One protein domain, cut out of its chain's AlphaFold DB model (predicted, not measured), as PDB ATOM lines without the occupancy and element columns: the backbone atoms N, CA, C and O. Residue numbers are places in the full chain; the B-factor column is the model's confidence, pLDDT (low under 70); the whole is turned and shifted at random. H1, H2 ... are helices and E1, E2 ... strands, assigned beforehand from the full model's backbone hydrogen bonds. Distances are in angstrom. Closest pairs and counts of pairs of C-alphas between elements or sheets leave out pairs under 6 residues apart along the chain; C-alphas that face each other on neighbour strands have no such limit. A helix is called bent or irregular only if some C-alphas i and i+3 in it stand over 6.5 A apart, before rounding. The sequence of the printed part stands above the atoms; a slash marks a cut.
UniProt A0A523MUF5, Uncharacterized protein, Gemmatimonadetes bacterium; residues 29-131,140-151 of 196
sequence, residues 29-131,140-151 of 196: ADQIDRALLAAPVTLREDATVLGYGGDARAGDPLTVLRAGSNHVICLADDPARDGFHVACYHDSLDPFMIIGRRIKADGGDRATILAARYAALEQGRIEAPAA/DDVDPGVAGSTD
ATOM      1  N   ALA A  29      42.743  14.722   1.737       95.88
ATOM      2  CA  ALA A  29      44.170  14.962   1.530       95.88
ATOM      3  C   ALA A  29      44.451  15.503   0.121       95.88
ATOM      4  O   ALA A  29      45.136  16.508  -0.023       95.88
ATOM      5  N   ASP A  30      43.822  14.913  -0.896       96.00
ATOM      6  CA  ASP A  30      43.924  15.374  -2.283       96.00
ATOM      7  C   ASP A  30      43.370  16.803  -2.449       96.00
ATOM      8  O   ASP A  30      43.985  17.640  -3.108       96.00
ATOM      9  N   GLN A  31      42.265  17.148  -1.764       97.50
ATOM     10  CA  GLN A  31      41.783  18.535  -1.773       97.50
ATOM     11  C   GLN A  31      42.798  19.509  -1.175       97.50
ATOM     12  O   GLN A  31      42.992  20.606  -1.704       97.50
ATOM     13  N   ILE A  32      43.437  19.106  -0.075       97.81
ATOM     14  CA  ILE A  32      44.461  19.895   0.604       97.81
ATOM     15  C   ILE A  32      45.666  20.113  -0.304       97.81
ATOM     16  O   ILE A  32      46.057  21.261  -0.522       97.81
ATOM     17  N   ASP A  33      46.211  19.047  -0.879       97.19
ATOM     18  CA  ASP A  33      47.405  19.119  -1.716       97.19
ATOM     19  C   ASP A  33      47.165  19.986  -2.958       97.19
ATOM     20  O   ASP A  33      47.980  20.857  -3.277       97.19
ATOM     21  N   ARG A  34      45.998  19.837  -3.597       97.69
ATOM     22  CA  ARG A  34      45.573  20.666  -4.737       97.69
ATOM     23  C   ARG A  34      45.421  22.134  -4.356       97.69
ATOM     24  O   ARG A  34      45.981  22.995  -5.037       97.69
ATOM     25  N   ALA A  35      44.716  22.444  -3.263       98.38
ATOM     26  CA  ALA A  35      44.497  23.822  -2.808       98.38
ATOM     27  C   ALA A  35      45.820  24.574  -2.584       98.38
ATOM     28  O   ALA A  35      45.967  25.745  -2.947       98.38
ATOM     29  N   LEU A  36      46.816  23.885  -2.020       98.25
ATOM     30  CA  LEU A  36      48.113  24.465  -1.675       98.25
ATOM     31  C   LEU A  36      48.992  24.801  -2.882       98.25
ATOM     32  O   LEU A  36      49.942  25.576  -2.735       98.25
ATOM     33  N   LEU A  37      48.667  24.309  -4.083       97.56
ATOM     34  CA  LEU A  37      49.403  24.637  -5.308       97.56
ATOM     35  C   LEU A  37      49.379  26.140  -5.644       97.56
ATOM     36  O   LEU A  37      50.307  26.632  -6.303       97.56
ATOM     37  N   ALA A  38      48.353  26.872  -5.191       98.00
ATOM     38  CA  ALA A  38      48.262  28.324  -5.347       98.00
ATOM     39  C   ALA A  38      49.096  29.106  -4.322       98.00
ATOM     40  O   ALA A  38      49.555  30.202  -4.637       98.00
ATOM     41  N   ALA A  39      49.308  28.583  -3.112       97.81
ATOM     42  CA  ALA A  39      49.976  29.338  -2.055       97.81
ATOM     43  C   ALA A  39      51.466  29.586  -2.371       97.81
ATOM     44  O   ALA A  39      52.124  28.735  -2.986       97.81
ATOM     45  N   PRO A  40      52.046  30.712  -1.911       97.00
ATOM     46  CA  PRO A  40      53.493  30.894  -1.865       97.00
ATOM     47  C   PRO A  40      54.148  29.791  -1.035       97.00
ATOM     48  O   PRO A  40      53.654  29.457   0.039       97.00
ATOM     49  N   VAL A  41      55.275  29.249  -1.508       96.50
ATOM     50  CA  VAL A  41      55.944  28.085  -0.892       96.50
ATOM     51  C   VAL A  41      56.183  28.280   0.606       96.50
ATOM     52  O   VAL A  41      55.899  27.382   1.389       96.50
ATOM     53  N   THR A  42      56.616  29.475   1.012       97.25
ATOM     54  CA  THR A  42      56.922  29.818   2.409       97.25
ATOM     55  C   THR A  42      55.697  29.936   3.318       97.25
ATOM     56  O   THR A  42      55.863  30.103   4.517       97.25
ATOM     57  N   LEU A  43      54.479  29.903   2.769       97.94
ATOM     58  CA  LEU A  43      53.225  30.040   3.520       97.94
ATOM     59  C   LEU A  43      52.359  28.771   3.474       97.94
ATOM     60  O   LEU A  43      51.339  28.711   4.155       97.94
ATOM     61  N   ARG A  44      52.727  27.765   2.665       97.38
ATOM     62  CA  ARG A  44      51.900  26.570   2.407       97.38
ATOM     63  C   ARG A  44      51.694  25.690   3.629       97.38
ATOM     64  O   ARG A  44      50.593  25.183   3.821       97.38
ATOM     65  N   GLU A  45      52.749  25.464   4.403       97.88
ATOM     66  CA  GLU A  45      52.737  24.506   5.514       97.88
ATOM     67  C   GLU A  45      51.673  24.880   6.551       97.88
ATOM     68  O   GLU A  45      50.812  24.069   6.882       97.88
ATOM     69  N   ASP A  46      51.649  26.157   6.924       98.38
ATOM     70  CA  ASP A  46      50.793  26.698   7.976       98.38
ATOM     71  C   ASP A  46      49.449  27.259   7.483       98.38
ATOM     72  O   ASP A  46      48.702  27.832   8.277       98.38
ATOM     73  N   ALA A  47      49.121  27.125   6.194       98.81
ATOM     74  CA  ALA A  47      47.879  27.662   5.637       98.81
ATOM     75  C   ALA A  47      46.641  26.891   6.121       98.81
ATOM     76  O   ALA A  47      46.613  25.654   6.142       98.81
ATOM     77  N   THR A  48      45.568  27.619   6.414       98.75
ATOM     78  CA  THR A  48      44.232  27.032   6.561       98.75
ATOM     79  C   THR A  48      43.733  26.579   5.194       98.75
ATOM     80  O   THR A  48      43.889  27.301   4.212       98.75
ATOM     81  N   VAL A  49      43.103  25.407   5.116       98.62
ATOM     82  CA  VAL A  49      42.512  24.898   3.872       98.62
ATOM     83  C   VAL A  49      41.019  24.688   4.046       98.62
ATOM     84  O   VAL A  49      40.581  24.012   4.980       98.62
ATOM     85  N   LEU A  50      40.254  25.254   3.116       98.19
ATOM     86  CA  LEU A  50      38.814  25.090   3.004       98.19
ATOM     87  C   LEU A  50      38.478  24.271   1.764       98.19
ATOM     88  O   LEU A  50      39.083  24.474   0.716       98.19
ATOM     89  N   GLY A  51      37.485  23.399   1.862       96.44
ATOM     90  CA  GLY A  51      37.035  22.601   0.728       96.44
ATOM     91  C   GLY A  51      35.664  21.988   0.943       96.44
ATOM     92  O   GLY A  51      34.850  22.526   1.693       96.44
ATOM     93  N   TYR A  52      35.401  20.886   0.252       93.44
ATOM     94  CA  TYR A  52      34.063  20.333   0.066       93.44
ATOM     95  C   TYR A  52      33.861  19.024   0.834       93.44
ATOM     96  O   TYR A  52      34.809  18.279   1.081       93.44
ATOM     97  N   GLY A  53      32.598  18.709   1.141       86.12
ATOM     98  CA  GLY A  53      32.199  17.398   1.668       86.12
ATOM     99  C   GLY A  53      32.127  17.282   3.193       86.12
ATOM    100  O   GLY A  53      32.118  16.162   3.699       86.12
ATOM    101  N   GLY A  54      32.059  18.394   3.929       84.69
ATOM    102  CA  GLY A  54      31.803  18.386   5.371       84.69
ATOM    103  C   GLY A  54      30.808  19.465   5.804       84.69
ATOM    104  O   GLY A  54      30.081  20.024   4.982       84.69
ATOM    105  N   ASP A  55      30.787  19.768   7.102       85.00
ATOM    106  CA  ASP A  55      29.892  20.785   7.654       85.00
ATOM    107  C   ASP A  55      30.308  22.197   7.226       85.00
ATOM    108  O   ASP A  55      31.466  22.605   7.370       85.00
ATOM    109  N   ALA A  56      29.352  22.957   6.699       83.06
ATOM    110  CA  ALA A  56      29.531  24.346   6.291       83.06
ATOM    111  C   ALA A  56      30.056  25.206   7.455       83.06
ATOM    112  O   ALA A  56      29.456  25.239   8.536       83.06
ATOM    113  N   ARG A  57      31.145  25.963   7.250       87.44
ATOM    114  CA  ARG A  57      31.635  26.887   8.287       87.44
ATOM    115  C   ARG A  57      30.811  28.169   8.255       87.44
ATOM    116  O   ARG A  57      30.794  28.842   7.238       87.44
ATOM    117  N   ALA A  58      30.172  28.561   9.357       79.56
ATOM    118  CA  ALA A  58      29.554  29.887   9.516       79.56
ATOM    119  C   ALA A  58      28.816  30.404   8.256       79.56
ATOM    120  O   ALA A  58      29.072  31.514   7.794       79.56
ATOM    121  N   GLY A  59      27.944  29.590   7.652       77.69
ATOM    122  CA  GLY A  59      27.196  29.939   6.437       77.69
ATOM    123  C   GLY A  59      28.019  30.041   5.144       77.69
ATOM    124  O   GLY A  59      27.506  30.562   4.170       77.69
ATOM    125  N   ASP A  60      29.285  29.642   5.118       90.75
ATOM    126  CA  ASP A  60      30.089  29.377   3.917       90.75
ATOM    127  C   ASP A  60      29.720  27.991   3.366       90.75
ATOM    128  O   ASP A  60      29.618  27.062   4.168       90.75
ATOM    129  N   PRO A  61      29.573  27.788   2.046       91.00
ATOM    130  CA  PRO A  61      29.441  26.439   1.489       91.00
ATOM    131  C   PRO A  61      30.665  25.537   1.734       91.00
ATOM    132  O   PRO A  61      30.566  24.331   1.530       91.00
ATOM    133  N   LEU A  62      31.813  26.097   2.136       95.62
ATOM    134  CA  LEU A  62      33.041  25.340   2.382       95.62
ATOM    135  C   LEU A  62      33.234  24.951   3.856       95.62
ATOM    136  O   LEU A  62      32.865  25.676   4.786       95.62
ATOM    137  N   THR A  63      33.919  23.829   4.052       95.75
ATOM    138  CA  THR A  63      34.319  23.270   5.349       95.75
ATOM    139  C   THR A  63      35.811  23.455   5.579       95.75
ATOM    140  O   THR A  63      36.596  23.454   4.635       95.75
ATOM    141  N   VAL A  64      36.227  23.567   6.841       96.94
ATOM    142  CA  VAL A  64      37.649  23.527   7.208       96.94
ATOM    143  C   VAL A  64      38.171  22.096   7.069       96.94
ATOM    144  O   VAL A  64      37.800  21.226   7.851       96.94
ATOM    145  N   LEU A  65      39.046  21.861   6.092       97.00
ATOM    146  CA  LEU A  65      39.711  20.569   5.879       97.00
ATOM    147  C   LEU A  65      41.016  20.459   6.667       97.00
ATOM    148  O   LEU A  65      41.390  19.383   7.128       97.00
ATOM    149  N   ARG A  66      41.702  21.594   6.833       97.69
ATOM    150  CA  ARG A  66      42.910  21.725   7.647       97.69
ATOM    151  C   ARG A  66      42.907  23.075   8.345       97.69
ATOM    152  O   ARG A  66      42.807  24.107   7.682       97.69
ATOM    153  N   ALA A  67      43.049  23.072   9.666       97.50
ATOM    154  CA  ALA A  67      43.324  24.291  10.417       97.50
ATOM    155  C   ALA A  67      44.797  24.685  10.230       97.50
ATOM    156  O   ALA A  67      45.681  23.841  10.378       97.50
ATOM    157  N   GLY A  68      45.041  25.944   9.876       97.69
ATOM    158  CA  GLY A  68      46.377  26.520   9.766       97.69
ATOM    159  C   GLY A  68      46.779  27.316  11.005       97.69
ATOM    160  O   GLY A  68      45.975  27.524  11.914       97.69
ATOM    161  N   SER A  69      48.027  27.780  11.019       98.19
ATOM    162  CA  SER A  69      48.600  28.626  12.073       98.19
ATOM    163  C   SER A  69      49.018  30.019  11.570       98.19
ATOM    164  O   SER A  69      49.289  30.904  12.381       98.19
ATOM    165  N   ASN A  70      49.034  30.236  10.248       98.19
ATOM    166  CA  ASN A  70      49.322  31.528   9.631       98.19
ATOM    167  C   ASN A  70      48.052  32.208   9.082       98.19
ATOM    168  O   ASN A  70      46.947  31.672   9.142       98.19
ATOM    169  N   HIS A  71      48.229  33.398   8.506       98.12
ATOM    170  CA  HIS A  71      47.143  34.220   7.969       98.12
ATOM    171  C   HIS A  71      46.726  33.867   6.535       98.12
ATOM    172  O   HIS A  71      46.135  34.699   5.856       98.12
ATOM    173  N   VAL A  72      47.049  32.677   6.017       98.69
ATOM    174  CA  VAL A  72      46.670  32.263   4.657       98.69
ATOM    175  C   VAL A  72      45.525  31.260   4.697       98.69
ATOM    176  O   VAL A  72      45.577  30.252   5.396       98.69
ATOM    177  N   ILE A  73      44.507  31.517   3.881       98.75
ATOM    178  CA  ILE A  73      43.399  30.606   3.599       98.75
ATOM    179  C   ILE A  73      43.519  30.148   2.149       98.75
ATOM    180  O   ILE A  73      43.559  30.985   1.252       98.75
ATOM    181  N   CYS A  74      43.538  28.840   1.916       98.81
ATOM    182  CA  CYS A  74      43.500  28.214   0.598       98.81
ATOM    183  C   CYS A  74      42.158  27.527   0.363       98.81
ATOM    184  O   CYS A  74      41.637  26.851   1.248       98.81
ATOM    185  N   LEU A  75      41.608  27.695  -0.834       98.38
ATOM    186  CA  LEU A  75      40.366  27.074  -1.273       98.38
ATOM    187  C   LEU A  75      40.680  25.899  -2.195       98.38
ATOM    188  O   LEU A  75      41.452  26.041  -3.147       98.38
ATOM    189  N   ALA A  76      40.061  24.763  -1.899       97.69
ATOM    190  CA  ALA A  76      40.028  23.593  -2.754       97.69
ATOM    191  C   ALA A  76      39.369  23.904  -4.104       97.69
ATOM    192  O   ALA A  76      38.557  24.826  -4.220       97.69
ATOM    193  N   ASP A  77      39.733  23.106  -5.104       97.00
ATOM    194  CA  ASP A  77      39.121  23.148  -6.428       97.00
ATOM    195  C   ASP A  77      37.623  22.824  -6.350       97.00
ATOM    196  O   ASP A  77      37.216  21.953  -5.582       97.00
ATOM    197  N   ASP A  78      36.809  23.565  -7.104       93.19
ATOM    198  CA  ASP A  78      35.347  23.436  -7.096       93.19
ATOM    199  C   ASP A  78      34.936  22.268  -8.006       93.19
ATOM    200  O   ASP A  78      35.029  22.412  -9.222       93.19
ATOM    201  N   PRO A  79      34.426  21.136  -7.483       89.25
ATOM    202  CA  PRO A  79      34.122  19.967  -8.311       89.25
ATOM    203  C   PRO A  79      32.978  20.204  -9.309       89.25
ATOM    204  O   PRO A  79      32.764  19.391 -10.205       89.25
ATOM    205  N   ALA A  80      32.213  21.291  -9.150       88.44
ATOM    206  CA  ALA A  80      31.151  21.684 -10.075       88.44
ATOM    207  C   ALA A  80      31.637  22.614 -11.203       88.44
ATOM    208  O   ALA A  80      30.834  23.047 -12.032       88.44
ATOM    209  N   ARG A  81      32.921  22.983 -11.212       88.19
ATOM    210  CA  ARG A  81      33.527  23.854 -12.218       88.19
ATOM    211  C   ARG A  81      34.204  23.025 -13.316       88.19
ATOM    212  O   ARG A  81      34.844  22.021 -13.041       88.19
ATOM    213  N   ASP A  82      34.138  23.527 -14.549       91.12
ATOM    214  CA  ASP A  82      34.977  23.039 -15.645       91.12
ATOM    215  C   ASP A  82      36.440  23.509 -15.500       91.12
ATOM    216  O   ASP A  82      36.719  24.690 -15.232       91.12
ATOM    217  N   GLY A  83      37.372  22.587 -15.750       93.44
ATOM    218  CA  GLY A  83      38.812  22.794 -15.577       93.44
ATOM    219  C   GLY A  83      39.221  22.932 -14.109       93.44
ATOM    220  O   GLY A  83      38.406  22.770 -13.209       93.44
ATOM    221  N   PHE A  84      40.482  23.279 -13.868       96.56
ATOM    222  CA  PHE A  84      41.048  23.352 -12.520       96.56
ATOM    223  C   PHE A  84      41.209  24.798 -12.042       96.56
ATOM    224  O   PHE A  84      41.721  25.659 -12.773       96.56
ATOM    225  N   HIS A  85      40.820  25.087 -10.799       97.75
ATOM    226  CA  HIS A  85      41.089  26.370 -10.161       97.75
ATOM    227  C   HIS A  85      41.190  26.300  -8.640       97.75
ATOM    228  O   HIS A  85      40.218  26.045  -7.940       97.75
ATOM    229  N   VAL A  86      42.337  26.733  -8.124       98.38
ATOM    230  CA  VAL A  86      42.561  26.927  -6.688       98.38
ATOM    231  C   VAL A  86      43.048  28.341  -6.412       98.38
ATOM    232  O   VAL A  86      43.724  28.963  -7.239       98.38
ATOM    233  N   ALA A  87      42.712  28.855  -5.232       98.56
ATOM    234  CA  ALA A  87      43.130  30.179  -4.797       98.56
ATOM    235  C   ALA A  87      43.485  30.190  -3.311       98.56
ATOM    236  O   ALA A  87      42.798  29.577  -2.502       98.56
ATOM    237  N   CYS A  88      44.521  30.940  -2.956       98.81
ATOM    238  CA  CYS A  88      44.899  31.227  -1.581       98.81
ATOM    239  C   CYS A  88      44.938  32.734  -1.355       98.81
ATOM    240  O   CYS A  88      45.304  33.481  -2.257       98.81
ATOM    241  N   TYR A  89      44.595  33.208  -0.167       98.75
ATOM    242  CA  TYR A  89      44.593  34.634   0.149       98.75
ATOM    243  C   TYR A  89      44.825  34.888   1.633       98.75
ATOM    244  O   TYR A  89      44.675  33.986   2.455       98.75
ATOM    245  N   HIS A  90      45.187  36.124   1.968       98.50
ATOM    246  CA  HIS A  90      45.285  36.556   3.360       98.50
ATOM    247  C   HIS A  90      43.899  36.555   4.033       98.50
ATOM    248  O   HIS A  90      42.936  37.028   3.432       98.50
ATOM    249  N   ASP A  91      43.782  36.062   5.264       96.94
ATOM    250  CA  ASP A  91      42.516  35.865   5.987       96.94
ATOM    251  C   ASP A  91      41.631  37.125   6.083       96.94
ATOM    252  O   ASP A  91      40.407  37.022   5.994       96.94
ATOM    253  N   SER A  92      42.230  38.317   6.135       97.19
ATOM    254  CA  SER A  92      41.533  39.612   6.068       97.19
ATOM    255  C   SER A  92      40.683  39.807   4.804       97.19
ATOM    256  O   SER A  92      39.745  40.602   4.812       97.19
ATOM    257  N   LEU A  93      40.964  39.076   3.717       97.81
ATOM    258  CA  LEU A  93      40.166  39.091   2.489       97.81
ATOM    259  C   LEU A  93      38.915  38.202   2.584       97.81
ATOM    260  O   LEU A  93      37.989  38.337   1.779       97.81
ATOM    261  N   ASP A  94      38.848  37.289   3.553       96.75
ATOM    262  CA  ASP A  94      37.779  36.295   3.622       96.75
ATOM    263  C   ASP A  94      36.362  36.879   3.740       96.75
ATOM    264  O   ASP A  94      35.493  36.410   2.998       96.75
ATOM    265  N   PRO A  95      36.099  37.932   4.546       96.19
ATOM    266  CA  PRO A  95      34.769  38.542   4.619       96.19
ATOM    267  C   PRO A  95      34.259  39.047   3.260       96.19
ATOM    268  O   PRO A  95      33.063  38.981   2.972       96.19
ATOM    269  N   PHE A  96      35.159  39.497   2.383       97.00
ATOM    270  CA  PHE A  96      34.826  39.897   1.015       97.00
ATOM    271  C   PHE A  96      34.592  38.687   0.086       97.00
ATOM    272  O   PHE A  96      33.745  38.728  -0.820       97.00
ATOM    273  N   MET A  97      35.331  37.592   0.288       96.69
ATOM    274  CA  MET A  97      35.270  36.386  -0.549       96.69
ATOM    275  C   MET A  97      34.052  35.516  -0.236       96.69
ATOM    276  O   MET A  97      33.366  35.079  -1.165       96.69
ATOM    277  N   ILE A  98      33.726  35.330   1.045       96.25
ATOM    278  CA  ILE A  98      32.609  34.490   1.494       96.25
ATOM    279  C   ILE A  98      31.254  34.980   0.971       96.25
ATOM    280  O   ILE A  98      30.404  34.162   0.634       96.25
ATOM    281  N   ILE A  99      31.063  36.298   0.810       97.00
ATOM    282  CA  ILE A  99      29.841  36.867   0.209       97.00
ATOM    283  C   ILE A  99      29.603  36.274  -1.184       97.00
ATOM    284  O   ILE A  99      28.496  35.843  -1.497       97.00
ATOM    285  N   GLY A 100      30.654  36.221  -2.008       96.12
ATOM    286  CA  GLY A 100      30.573  35.659  -3.352       96.12
ATOM    287  C   GLY A 100      30.299  34.159  -3.340       96.12
ATOM    288  O   GLY A 100      29.460  33.693  -4.106       96.12
ATOM    289  N   ARG A 101      30.962  33.414  -2.443       95.62
ATOM    290  CA  ARG A 101      30.755  31.963  -2.303       95.62
ATOM    291  C   ARG A 101      29.318  31.622  -1.924       95.62
ATOM    292  O   ARG A 101      28.724  30.764  -2.562       95.62
ATOM    293  N   ARG A 102      28.752  32.331  -0.944       95.00
ATOM    294  CA  ARG A 102      27.359  32.157  -0.498       95.00
ATOM    295  C   ARG A 102      26.366  32.367  -1.626       95.00
ATOM    296  O   ARG A 102      25.598  31.476  -1.949       95.00
ATOM    297  N   ILE A 103      26.449  33.523  -2.278       96.44
ATOM    298  CA  ILE A 103      25.521  33.871  -3.355       96.44
ATOM    299  C   ILE A 103      25.649  32.886  -4.522       96.44
ATOM    300  O   ILE A 103      24.633  32.485  -5.078       96.44
ATOM    301  N   LYS A 104      26.870  32.454  -4.872       94.12
ATOM    302  CA  LYS A 104      27.075  31.438  -5.915       94.12
ATOM    303  C   LYS A 104      26.454  30.090  -5.523       94.12
ATOM    304  O   LYS A 104      25.848  29.452  -6.376       94.12
ATOM    305  N   ALA A 105      26.590  29.667  -4.265       92.12
ATOM    306  CA  ALA A 105      25.983  28.428  -3.769       92.12
ATOM    307  C   ALA A 105      24.447  28.458  -3.850       92.12
ATOM    308  O   ALA A 105      23.834  27.437  -4.145       92.12
ATOM    309  N   ASP A 106      23.849  29.642  -3.702       92.94
ATOM    310  CA  ASP A 106      22.409  29.870  -3.870       92.94
ATOM    311  C   ASP A 106      21.988  30.084  -5.344       92.94
ATOM    312  O   ASP A 106      20.848  30.451  -5.627       92.94
ATOM    313  N   GLY A 107      22.895  29.877  -6.308       94.06
ATOM    314  CA  GLY A 107      22.629  30.038  -7.745       94.06
ATOM    315  C   GLY A 107      22.622  31.488  -8.242       94.06
ATOM    316  O   GLY A 107      22.213  31.752  -9.373       94.06
ATOM    317  N   GLY A 108      23.063  32.437  -7.416       96.25
ATOM    318  CA  GLY A 108      23.153  33.848  -7.768       96.25
ATOM    319  C   GLY A 108      24.290  34.161  -8.740       96.25
ATOM    320  O   GLY A 108      25.278  33.434  -8.867       96.25
ATOM    321  N   ASP A 109      24.157  35.291  -9.428       96.25
ATOM    322  CA  ASP A 109      25.062  35.702 -10.494       96.25
ATOM    323  C   ASP A 109      26.096  36.754 -10.049       96.25
ATOM    324  O   ASP A 109      26.120  37.253  -8.917       96.25
ATOM    325  N   ARG A 110      26.978  37.130 -10.980       94.88
ATOM    326  CA  ARG A 110      28.033  38.122 -10.732       94.88
ATOM    327  C   ARG A 110      27.474  39.493 -10.337       94.88
ATOM    328  O   ARG A 110      28.094  40.168  -9.513       94.88
ATOM    329  N   ALA A 111      26.354  39.918 -10.922       97.38
ATOM    330  CA  ALA A 111      25.747  41.212 -10.617       97.38
ATOM    331  C   ALA A 111      25.240  41.250  -9.168       97.38
ATOM    332  O   ALA A 111      25.497  42.212  -8.445       97.38
ATOM    333  N   THR A 112      24.623  40.157  -8.718       98.06
ATOM    334  CA  THR A 112      24.141  39.987  -7.344       98.06
ATOM    335  C   THR A 112      25.295  39.993  -6.341       98.06
ATOM    336  O   THR A 112      25.240  40.694  -5.329       98.06
ATOM    337  N   ILE A 113      26.389  39.286  -6.649       97.94
ATOM    338  CA  ILE A 113      27.610  39.288  -5.826       97.94
ATOM    339  C   ILE A 113      28.182  40.702  -5.698       97.94
ATOM    340  O   ILE A 113      28.569  41.130  -4.608       97.94
ATOM    341  N   LEU A 114      28.246  41.433  -6.813       97.06
ATOM    342  CA  LEU A 114      28.777  42.789  -6.851       97.06
ATOM    343  C   LEU A 114      27.942  43.747  -5.993       97.06
ATOM    344  O   LEU A 114      28.499  44.468  -5.164       97.06
ATOM    345  N   ALA A 115      26.618  43.717  -6.151       98.19
ATOM    346  CA  ALA A 115      25.700  44.540  -5.370       98.19
ATOM    347  C   ALA A 115      25.804  44.236  -3.865       98.19
ATOM    348  O   ALA A 115      25.891  45.153  -3.049       98.19
ATOM    349  N   ALA A 116      25.878  42.956  -3.492       98.31
ATOM    350  CA  ALA A 116      26.006  42.548  -2.096       98.31
ATOM    351  C   ALA A 116      27.321  43.015  -1.452       98.31
ATOM    352  O   ALA A 116      27.326  43.396  -0.280       98.31
ATOM    353  N   ARG A 117      28.427  43.014  -2.206       98.12
ATOM    354  CA  ARG A 117      29.726  43.525  -1.740       98.12
ATOM    355  C   ARG A 117      29.703  45.031  -1.511       98.12
ATOM    356  O   ARG A 117      30.142  45.466  -0.452       98.12
ATOM    357  N   TYR A 118      29.149  45.806  -2.445       98.00
ATOM    358  CA  TYR A 118      28.968  47.248  -2.244       98.00
ATOM    359  C   TYR A 118      28.088  47.540  -1.025       98.00
ATOM    360  O   TYR A 118      28.511  48.275  -0.139       98.00
ATOM    361  N   ALA A 119      26.934  46.879  -0.902       98.44
ATOM    362  CA  ALA A 119      26.052  47.059   0.250       98.44
ATOM    363  C   ALA A 119      26.724  46.667   1.580       98.44
ATOM    364  O   ALA A 119      26.455  47.269   2.618       98.44
ATOM    365  N   ALA A 120      27.589  45.647   1.581       97.94
ATOM    366  CA  ALA A 120      28.345  45.260   2.769       97.94
ATOM    367  C   ALA A 120      29.390  46.315   3.167       97.94
ATOM    368  O   ALA A 120      29.549  46.561   4.362       97.94
ATOM    369  N   LEU A 121      30.052  46.951   2.195       97.56
ATOM    370  CA  LEU A 121      30.980  48.063   2.432       97.56
ATOM    371  C   LEU A 121      30.253  49.297   2.973       97.56
ATOM    372  O   LEU A 121      30.644  49.836   4.001       97.56
ATOM    373  N   GLU A 122      29.162  49.711   2.323       97.75
ATOM    374  CA  GLU A 122      28.361  50.878   2.728       97.75
ATOM    375  C   GLU A 122      27.812  50.744   4.152       97.75
ATOM    376  O   GLU A 122      27.711  51.725   4.886       97.75
ATOM    377  N   GLN A 123      27.481  49.518   4.559       98.00
ATOM    378  CA  GLN A 123      26.973  49.213   5.896       98.00
ATOM    379  C   GLN A 123      28.084  48.937   6.920       98.00
ATOM    380  O   GLN A 123      27.776  48.594   8.059       98.00
ATOM    381  N   GLY A 124      29.361  49.024   6.530       96.94
ATOM    382  CA  GLY A 124      30.500  48.739   7.406       96.94
ATOM    383  C   GLY A 124      30.580  47.282   7.877       96.94
ATOM    384  O   GLY A 124      31.207  46.995   8.891       96.94
ATOM    385  N   ARG A 125      29.926  46.350   7.170       96.38
ATOM    386  CA  ARG A 125      29.961  44.909   7.482       96.38
ATOM    387  C   ARG A 125      31.256  44.246   7.024       96.38
ATOM    388  O   ARG A 125      31.605  43.188   7.540       96.38
ATOM    389  N   ILE A 126      31.920  44.836   6.037       96.44
ATOM    390  CA  ILE A 126      33.258  44.461   5.581       96.44
ATOM    391  C   ILE A 126      34.074  45.728   5.339       96.44
ATOM    392  O   ILE A 126      33.513  46.788   5.061       96.44
ATOM    393  N   GLU A 127      35.394  45.595   5.386       96.19
ATOM    394  CA  GLU A 127      36.318  46.642   4.960       96.19
ATOM    395  C   GLU A 127      36.664  46.497   3.476       96.19
ATOM    396  O   GLU A 127      36.503  45.429   2.870       96.19
ATOM    397  N   ALA A 128      37.149  47.585   2.877       96.44
ATOM    398  CA  ALA A 128      37.709  47.528   1.537       96.44
ATOM    399  C   ALA A 128      38.972  46.645   1.557       96.44
ATOM    400  O   ALA A 128      39.829  46.831   2.422       96.44
ATOM    401  N   PRO A 129      39.101  45.661   0.651       95.12
ATOM    402  CA  PRO A 129      40.126  44.635   0.780       95.12
ATOM    403  C   PRO A 129      41.535  45.196   0.589       95.12
ATOM    404  O   PRO A 129      41.874  45.632  -0.499       95.12
ATOM    405  N   ALA A 130      42.387  45.103   1.607       96.62
ATOM    406  CA  ALA A 130      43.825  45.359   1.507       96.62
ATOM    407  C   ALA A 130      44.573  44.063   1.840       96.62
ATOM    408  O   ALA A 130      44.839  43.752   3.001       96.62
ATOM    409  N   ALA A 131      44.822  43.246   0.819       97.75
ATOM    410  CA  ALA A 131      45.295  41.877   0.988       97.75
ATOM    411  C   ALA A 131      45.960  41.340  -0.283       97.75
ATOM    412  O   ALA A 131      45.761  41.866  -1.381       97.75
ATOM    413  N   ASP A 140      42.612  21.871 -17.976       91.75
ATOM    414  CA  ASP A 140      42.518  20.463 -17.621       91.75
ATOM    415  C   ASP A 140      42.717  20.278 -16.111       91.75
ATOM    416  O   ASP A 140      43.080  21.222 -15.401       91.75
ATOM    417  N   ASP A 141      42.456  19.066 -15.623       92.12
ATOM    418  CA  ASP A 141      42.696  18.717 -14.223       92.12
ATOM    419  C   ASP A 141      44.194  18.753 -13.868       92.12
ATOM    420  O   ASP A 141      45.056  18.509 -14.716       92.12
ATOM    421  N   VAL A 142      44.508  19.027 -12.599       93.44
ATOM    422  CA  VAL A 142      45.884  19.110 -12.085       93.44
ATOM    423  C   VAL A 142      46.093  18.110 -10.952       93.44
ATOM    424  O   VAL A 142      45.653  18.342  -9.832       93.44
ATOM    425  N   ASP A 143      46.854  17.045 -11.205       92.00
ATOM    426  CA  ASP A 143      47.241  16.067 -10.181       92.00
ATOM    427  C   ASP A 143      48.562  16.469  -9.484       92.00
ATOM    428  O   ASP A 143      49.620  16.441 -10.124       92.00
ATOM    429  N   PRO A 144      48.564  16.814  -8.179       91.50
ATOM    430  CA  PRO A 144      49.785  17.179  -7.453       91.50
ATOM    431  C   PRO A 144      50.853  16.072  -7.409       91.50
ATOM    432  O   PRO A 144      52.029  16.373  -7.205       91.50
ATOM    433  N   GLY A 145      50.464  14.805  -7.582       91.88
ATOM    434  CA  GLY A 145      51.366  13.652  -7.600       91.88
ATOM    435  C   GLY A 145      52.058  13.413  -8.946       91.88
ATOM    436  O   GLY A 145      52.997  12.618  -9.016       91.88
ATOM    437  N   VAL A 146      51.631  14.098 -10.011       92.94
ATOM    438  CA  VAL A 146      52.173  13.940 -11.366       92.94
ATOM    439  C   VAL A 146      53.111  15.098 -11.700       92.94
ATOM    440  O   VAL A 146      52.726  16.266 -11.711       92.94
ATOM    441  N   ALA A 147      54.368  14.777 -12.015       91.25
ATOM    442  CA  ALA A 147      55.345  15.775 -12.443       91.25
ATOM    443  C   ALA A 147      54.878  16.486 -13.726       91.25
ATOM    444  O   ALA A 147      54.480  15.834 -14.688       91.25
ATOM    445  N   GLY A 148      54.951  17.819 -13.735       90.25
ATOM    446  CA  GLY A 148      54.505  18.639 -14.866       90.25
ATOM    447  C   GLY A 148      52.985  18.805 -14.977       90.25
ATOM    448  O   GLY A 148      52.515  19.396 -15.938       90.25
ATOM    449  N   SER A 149      52.183  18.346 -14.006       91.62
ATOM    450  CA  SER A 149      50.717  18.508 -14.051       91.62
ATOM    451  C   SER A 149      50.249  19.964 -14.042       91.62
ATOM    452  O   SER A 149      49.141  20.268 -14.470       91.62
ATOM    453  N   THR A 150      51.093  20.881 -13.569       92.94
ATOM    454  CA  THR A 150      50.827  22.321 -13.615       92.94
ATOM    455  C   THR A 150      51.384  22.992 -14.871       92.94
ATOM    456  O   THR A 150      51.347  24.220 -14.957       92.94
ATOM    457  N   ASP A 151      51.954  22.241 -15.812       92.81
ATOM    458  CA  ASP A 151      52.513  22.808 -17.035       92.81
ATOM    459  C   ASP A 151      51.380  23.404 -17.878       92.81
ATOM    460  O   ASP A 151      50.354  22.779 -18.126       92.81
TER     461      ASP A 151
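AT A GLANCE: This is residues 29 to 131 and 140 to 151 of the 196 residues of an uncharacterized protein of Gemmatimonadetes bacterium (UniProt A0A523MUF5). A small, strongly twisted sheet of four strands has the short helix H1 over one face, while a helical hairpin, H2 and H3, runs out from the end of E4 and makes one end of the long axis. H2 grazes the sheet with residues 91 to 97, H3 lies farther out, and residues 140 to 151, with no named element, form a loop at the other end of the long axis. The printed part has 115 residues, with three named helices and four named strands in the order H1 E1 E2 E3 E4 H2 H3; the sheet, in the order E2 E1 E3 E4, is mixed. The class is mixed, helices and strands, though under half of the residues are in named elements. The whole is compact, with a radius of gyration of the C-alphas of 14.8 A, yet elongated in outline, spanning 47 by 30 by 28 A.

IN THESE COORDINATES: In the sheet, E2 is residues 63 to 66, E1 residues 48 to 51 and E3 residues 72 to 75. E4, residues 84 to 90, is the longest strand at 21.1 A. H1 is residues 29 to 36, 10.8 A long, with C-alpha 29 at (44.170, 14.962, 1.530). H2, residues 91 to 105, is 20.6 A long and only just irregular: C-alphas 92 and 95 are 7.0 A apart. H3, residues 110 to 122, is 18.5 A long and ends with C-alpha 122 at (28.361, 50.878, 2.728).

HOW THE PARTS SIT: Inner strands E1 and E3 are parallel at 14 degrees, with N 48 and O 72 2.8 A apart, within hydrogen-bond range. Edge strand E2 is antiparallel to E1 at 136 degrees, a hairpin, with N 63 and O 51 at 2.9 A. Edge strand E4 is antiparallel to E3 at 158 degrees, also a hairpin, with N 75 and O 87 at 2.8 A. The sheet is only just strongly twisted, its C-alphas lying up to 4.2 A off the best plane. H1 is on the sheet at a height of 6.1 A, over E1 and slantwise to the strands, at 56 degrees to E1 on the local plane; the closest C-alphas of H1 and E1, Ile 32 and Val 49, are 6.3 A apart. H2 only grazes the sheet; its closest C-alpha pair with E3 is Asp 91 and Val 72, 5.7 A. H3 is not on the sheet, but its residues 112 to 117 touch H2, the closest C-alphas being Gly 100 and Ile 113, 5.3 A; this helical hairpin runs opposite ways at a steep tilt of 42 degrees. Every O i to N i+4 pair is within hydrogen-bond range in H1 and H3, and 7 of 11 are in H2.

THE WHOLE: The two C-alphas farthest apart, Gln 123 and Ala 147, are 47.5 A apart. Residues 132 to 139 are not printed, and C-alphas 131 and 140 are 28.5 A apart across the cut. The links H1 to E1 and E1 to E2 are long. Mean pLDDT of the printed part is 95.3, and no printed residue is under 70.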